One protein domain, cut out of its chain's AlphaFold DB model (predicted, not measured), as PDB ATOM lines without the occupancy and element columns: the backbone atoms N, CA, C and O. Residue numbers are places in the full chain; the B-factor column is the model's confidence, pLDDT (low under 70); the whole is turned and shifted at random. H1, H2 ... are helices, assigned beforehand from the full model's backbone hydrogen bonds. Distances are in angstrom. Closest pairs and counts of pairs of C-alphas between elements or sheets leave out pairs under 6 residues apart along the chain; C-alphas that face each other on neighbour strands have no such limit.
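What this domain is: This is residues 10 to 50 of the 108 residues of the protein "Capsular biosynthesis protein" of Escherichia coli (UniProt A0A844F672). Two helices, H1 and H2, make an open U with crossed arms: the printed part runs out along H1, turns through residues 25 to 32 and comes back along H2 at a steep angle. The turn and the last part of H1, residues 19 to 32, stand free. The printed part has 41 residues and is all helix, with no named strand. It is only just compact, close to loose, with a radius of gyration of the C-alphas of 10.5 A, and elongated, spanning 32 by 18 by 13 A.

Where its parts are: H1, residues 10 to 24, begins at C-alpha 10 (-18.594, -47.594, -21.992) and is 20.9 A long. H2, residues 33 to 45, is 16.8 A long and ends at C-alpha 45 (-19.176, -50.112, -32.002).

How they stand to each other: H1 and H2 only just touch, with 3 pairs of C-alphas within 8 A. The closest C-alphas are those of Leu 14 and Phe 38, 6.9 A apart. H1 touches with residue 14 alone, H2 with residues 37 to 41 alone. They run opposite ways at a steep tilt of 56 degrees. In H1 and H2 every O i to N i+4 pair is within hydrogen-bond range.

The domain as a whole: The C-alphas of Asp 26 and Ala 48, the two farthest apart, are 32.2 A apart. The link from H1 to H2 is short. The printed part has no cut, and no printed residue is under 70 in pLDDT.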
ATOM      1  N   ILE A  10     -17.545 -46.649 -21.601       94.25
ATOM      2  CA  ILE A  10     -18.594 -47.594 -21.992       94.25
ATOM      3  C   ILE A  10     -19.856 -47.416 -21.139       94.25
ATOM      4  O   ILE A  10     -20.965 -47.474 -21.667       94.25
ATOM      5  N   ILE A  11     -19.712 -47.120 -19.841       93.88
ATOM      6  CA  ILE A  11     -20.851 -46.872 -18.947       93.88
ATOM      7  C   ILE A  11     -21.501 -45.527 -19.239       93.88
ATOM      8  O   ILE A  11     -22.731 -45.453 -19.277       93.88
ATOM      9  N   SER A  12     -20.712 -44.480 -19.485       95.06
ATOM     10  CA  SER A  12     -21.246 -43.187 -19.920       95.06
ATOM     11  C   SER A  12     -22.023 -43.323 -21.232       95.06
ATOM     12  O   SER A  12     -23.174 -42.906 -21.303       95.06
ATOM     13  N   THR A  13     -21.455 -44.017 -22.221       96.19
ATOM     14  CA  THR A  13     -22.103 -44.261 -23.520       96.19
ATOM     15  C   THR A  13     -23.392 -45.068 -23.366       96.19
ATOM     16  O   THR A  13     -24.423 -44.703 -23.928       96.19
ATOM     17  N   LEU A  14     -23.371 -46.149 -22.578       95.38
ATOM     18  CA  LEU A  14     -24.564 -46.953 -22.309       95.38
ATOM     19  C   LEU A  14     -25.650 -46.125 -21.609       95.38
ATOM     20  O   LEU A  14     -26.827 -46.258 -21.933       95.38
ATOM     21  N   THR A  15     -25.260 -45.244 -20.684       95.06
ATOM     22  CA  THR A  15     -26.182 -44.335 -19.992       95.06
ATOM     23  C   THR A  15     -26.854 -43.379 -20.975       95.06
ATOM     24  O   THR A  15     -28.079 -43.267 -20.961       95.06
ATOM     25  N   ASP A  16     -26.091 -42.749 -21.869       97.19
ATOM     26  CA  ASP A  16     -26.636 -41.842 -22.886       97.19
ATOM     27  C   ASP A  16     -27.611 -42.560 -23.829       97.19
ATOM     28  O   ASP A  16     -28.696 -42.046 -24.113       97.19
ATOM     29  N   LEU A  17     -27.269 -43.777 -24.267       96.25
ATOM     30  CA  LEU A  17     -28.139 -44.600 -25.109       96.25
ATOM     31  C   LEU A  17     -29.446 -44.962 -24.398       96.25
ATOM     32  O   LEU A  17     -30.516 -44.854 -24.994       96.25
ATOM     33  N   LEU A  18     -29.381 -45.347 -23.122       94.75
ATOM     34  CA  LEU A  18     -30.563 -45.675 -22.323       94.75
ATOM     35  C   LEU A  18     -31.445 -44.449 -22.060       94.75
ATOM     36  O   LEU A  18     -32.667 -44.554 -22.127       94.75
ATOM     37  N   LEU A  19     -30.851 -43.279 -21.808       96.50
ATOM     38  CA  LEU A  19     -31.587 -42.021 -21.647       96.50
ATOM     39  C   LEU A  19     -32.252 -41.583 -22.956       96.50
ATOM     40  O   LEU A  19     -33.398 -41.130 -22.952       96.50
ATOM     41  N   TYR A  20     -31.559 -41.739 -24.084       96.50
ATOM     42  CA  TYR A  20     -32.133 -41.482 -25.401       96.50
ATOM     43  C   TYR A  20     -33.283 -42.445 -25.706       96.50
ATOM     44  O   TYR A  20     -34.352 -42.013 -26.140       96.50
ATOM     45  N   PHE A  21     -33.092 -43.736 -25.432       94.69
ATOM     46  CA  PHE A  21     -34.126 -44.755 -25.571       94.69
ATOM     47  C   PHE A  21     -35.359 -44.395 -24.731       94.69
ATOM     48  O   PHE A  21     -36.457 -44.298 -25.271       94.69
ATOM     49  N   TRP A  22     -35.168 -44.071 -23.449       94.56
ATOM     50  CA  TRP A  22     -36.240 -43.644 -22.542       94.56
ATOM     51  C   TRP A  22     -37.010 -42.421 -23.051       94.56
ATOM     52  O   TRP A  22     -38.218 -42.318 -22.868       94.56
ATOM     53  N   LYS A  23     -36.317 -41.474 -23.692       97.44
ATOM     54  CA  LYS A  23     -36.935 -40.259 -24.236       97.44
ATOM     55  C   LYS A  23     -37.714 -40.500 -25.533       97.44
ATOM     56  O   LYS A  23     -38.592 -39.706 -25.856       97.44
ATOM     57  N   THR A  24     -37.341 -41.511 -26.314       97.06
ATOM     58  CA  THR A  24     -37.818 -41.672 -27.699       97.06
ATOM     59  C   THR A  24     -38.734 -42.864 -27.912       97.06
ATOM     60  O   THR A  24     -39.402 -42.913 -28.941       97.06
ATOM     61  N   GLN A  25     -38.761 -43.813 -26.979       94.75
ATOM     62  CA  GLN A  25     -39.552 -45.031 -27.083       94.75
ATOM     63  C   GLN A  25     -40.614 -45.066 -25.984       94.75
ATOM     64  O   GLN A  25     -40.317 -44.837 -24.815       94.75
ATOM     65  N   ASP A  26     -41.843 -45.420 -26.357       95.44
ATOM     66  CA  ASP A  26     -42.982 -45.483 -25.427       95.44
ATOM     67  C   ASP A  26     -43.083 -46.822 -24.679       95.44
ATOM     68  O   ASP A  26     -43.928 -47.003 -23.802       95.44
ATOM     69  N   SER A  27     -42.249 -47.799 -25.038       93.81
ATOM     70  CA  SER A  27     -42.251 -49.121 -24.418       93.81
ATOM     71  C   SER A  27     -40.890 -49.799 -24.518       93.81
ATOM     72  O   SER A  27     -40.082 -49.492 -25.395       93.81
ATOM     73  N   LEU A  28     -40.646 -50.737 -23.602       91.75
ATOM     74  CA  LEU A  28     -39.471 -51.597 -23.641       91.75
ATOM     75  C   LEU A  28     -39.751 -52.779 -24.588       91.75
ATOM     76  O   LEU A  28     -40.694 -53.526 -24.326       91.75
ATOM     77  N   PRO A  29     -38.967 -52.978 -25.663       89.94
ATOM     78  CA  PRO A  29     -39.242 -54.010 -26.662       89.94
ATOM     79  C   PRO A  29     -38.971 -55.422 -26.145       89.94
ATOM     80  O   PRO A  29     -39.617 -56.365 -26.591       89.94
ATOM     81  N   ASP A  30     -38.018 -55.575 -25.221       93.81
ATOM     82  CA  ASP A  30     -37.591 -56.870 -24.700       93.81
ATOM     83  C   ASP A  30     -37.136 -56.762 -23.238       93.81
ATOM     84  O   ASP A  30     -36.559 -55.755 -22.820       93.81
ATOM     85  N   TYR A  31     -37.361 -57.819 -22.458       93.19
ATOM     86  CA  TYR A  31     -36.910 -57.910 -21.067       93.19
ATOM     87  C   TYR A  31     -35.380 -57.792 -20.933       93.19
ATOM     88  O   TYR A  31     -34.878 -57.188 -19.984       93.19
ATOM     89  N   PHE A  32     -34.638 -58.317 -21.908       92.94
ATOM     90  CA  PHE A  32     -33.181 -58.286 -21.996       92.94
ATOM     91  C   PHE A  32     -32.647 -57.079 -22.774       92.94
ATOM     92  O   PHE A  32     -31.483 -57.080 -23.176       92.94
ATOM     93  N   CYS A  33     -33.458 -56.035 -22.985       92.62
ATOM     94  CA  CYS A  33     -33.064 -54.847 -23.748       92.62
ATOM     95  C   CYS A  33     -31.702 -54.279 -23.313       92.62
ATOM     96  O   CYS A  33     -30.906 -53.888 -24.162       92.62
ATOM     97  N   PHE A  34     -31.396 -54.263 -22.012       91.25
ATOM     98  CA  PHE A  34     -30.116 -53.767 -21.497       91.25
ATOM     99  C   PHE A  34     -28.931 -54.647 -21.917       91.25
ATOM    100  O   PHE A  34     -27.897 -54.130 -22.332       91.25
ATOM    101  N   GLN A  35     -29.075 -55.971 -21.820       91.81
ATOM    102  CA  GLN A  35     -28.050 -56.941 -22.200       91.81
ATOM    103  C   GLN A  35     -27.820 -56.926 -23.709       91.81
ATOM    104  O   GLN A  35     -26.672 -56.926 -24.144       91.81
ATOM    105  N   ILE A  36     -28.902 -56.867 -24.489       94.38
ATOM    106  CA  ILE A  36     -28.845 -56.762 -25.948       94.38
ATOM    107  C   ILE A  36     -28.133 -55.464 -26.333       94.38
ATOM    108  O   ILE A  36     -27.162 -55.509 -27.079       94.38
ATOM    109  N   LEU A  37     -28.543 -54.324 -25.768       94.62
ATOM    110  CA  LEU A  37     -27.927 -53.028 -26.052       94.62
ATOM    111  C   LEU A  37     -26.434 -53.009 -25.707       94.62
ATOM    112  O   LEU A  37     -25.630 -52.537 -26.508       94.62
ATOM    113  N   PHE A  38     -26.056 -53.524 -24.535       94.31
ATOM    114  CA  PHE A  38     -24.653 -53.614 -24.142       94.31
ATOM    115  C   PHE A  38     -23.860 -54.508 -25.100       94.31
ATOM    116  O   PHE A  38     -22.806 -54.090 -25.569       94.31
ATOM    117  N   ASN A  39     -24.384 -55.697 -25.425       94.50
ATOM    118  CA  ASN A  39     -23.748 -56.631 -26.351       94.50
ATOM    119  C   ASN A  39     -23.549 -56.006 -27.737       94.50
ATOM    120  O   ASN A  39     -22.453 -56.078 -28.280       94.50
ATOM    121  N   GLU A  40     -24.572 -55.348 -28.282       95.94
ATOM    122  CA  GLU A  40     -24.483 -54.647 -29.566       95.94
ATOM    123  C   GLU A  40     -23.440 -53.522 -29.532       95.94
ATOM    124  O   GLU A  40     -22.621 -53.408 -30.445       95.94
ATOM    125  N   LEU A  41     -23.424 -52.719 -28.462       96.12
ATOM    126  CA  LEU A  41     -22.464 -51.632 -28.284       96.12
ATOM    127  C   LEU A  41     -21.021 -52.151 -28.283       96.12
ATOM    128  O   LEU A  41     -20.198 -51.660 -29.057       96.12
ATOM    129  N   VAL A  42     -20.710 -53.141 -27.445       95.50
ATOM    130  CA  VAL A  42     -19.337 -53.655 -27.327       95.50
ATOM    131  C   VAL A  42     -18.938 -54.517 -28.518       95.50
ATOM    132  O   VAL A  42     -17.789 -54.461 -28.924       95.50
ATOM    133  N   ALA A  43     -19.843 -55.281 -29.131       95.75
ATOM    134  CA  ALA A  43     -19.484 -56.136 -30.263       95.75
ATOM    135  C   ALA A  43     -19.222 -55.330 -31.542       95.75
ATOM    136  O   ALA A  43     -18.266 -55.616 -32.262       95.75
ATOM    137  N   ASN A  44     -20.056 -54.321 -31.816       97.00
ATOM    138  CA  ASN A  44     -20.095 -53.678 -33.131       97.00
ATOM    139  C   ASN A  44     -19.520 -52.257 -33.151       97.00
ATOM    140  O   ASN A  44     -19.039 -51.818 -34.195       97.00
ATOM    141  N   TYR A  45     -19.544 -51.535 -32.028       96.44
ATOM    142  CA  TYR A  45     -19.176 -50.112 -32.002       96.44
ATOM    143  C   TYR A  45     -17.958 -49.812 -31.125       96.44
ATOM    144  O   TYR A  45     -17.178 -48.922 -31.457       96.44
ATOM    145  N   ARG A  46     -17.776 -50.545 -30.021       95.25
ATOM    146  CA  ARG A  46     -16.677 -50.354 -29.060       95.25
ATOM    147  C   ARG A  46     -15.995 -51.676 -28.643       95.25
ATOM    148  O   ARG A  46     -15.860 -51.939 -27.449       95.25
ATOM    149  N   PRO A  47     -15.505 -52.505 -29.589       94.31
ATOM    150  CA  PRO A  47     -14.895 -53.804 -29.267       94.31
ATOM    151  C   PRO A  47     -13.625 -53.709 -28.428       94.31
ATOM    152  O   PRO A  47     -13.361 -54.590 -27.613       94.31
ATOM    153  N   ALA A  48     -12.859 -52.626 -28.575       94.06
ATOM    154  CA  ALA A  48     -11.655 -52.392 -27.784       94.06
ATOM    155  C   ALA A  48     -11.947 -52.089 -26.301       94.06
ATOM    156  O   ALA A  48     -11.058 -52.227 -25.467       94.06
ATOM    157  N   GLU A  49     -13.177 -51.690 -25.973       92.25
ATOM    158  CA  GLU A  49     -13.609 -51.343 -24.613       92.25
ATOM    159  C   GLU A  49     -14.420 -52.467 -23.954       92.25
ATOM    160  O   GLU A  49     -14.995 -52.276 -22.881       92.25
ATOM    161  N   ASN A  50     -14.496 -53.638 -24.595       91.12
ATOM    162  CA  ASN A  50     -15.253 -54.753 -24.056       91.12
ATOM    163  C   ASN A  50     -14.628 -55.268 -22.750       91.12
ATOM    164  O   ASN A  50     -13.406 -55.316 -22.586       91.12
TER     165      ASN A  50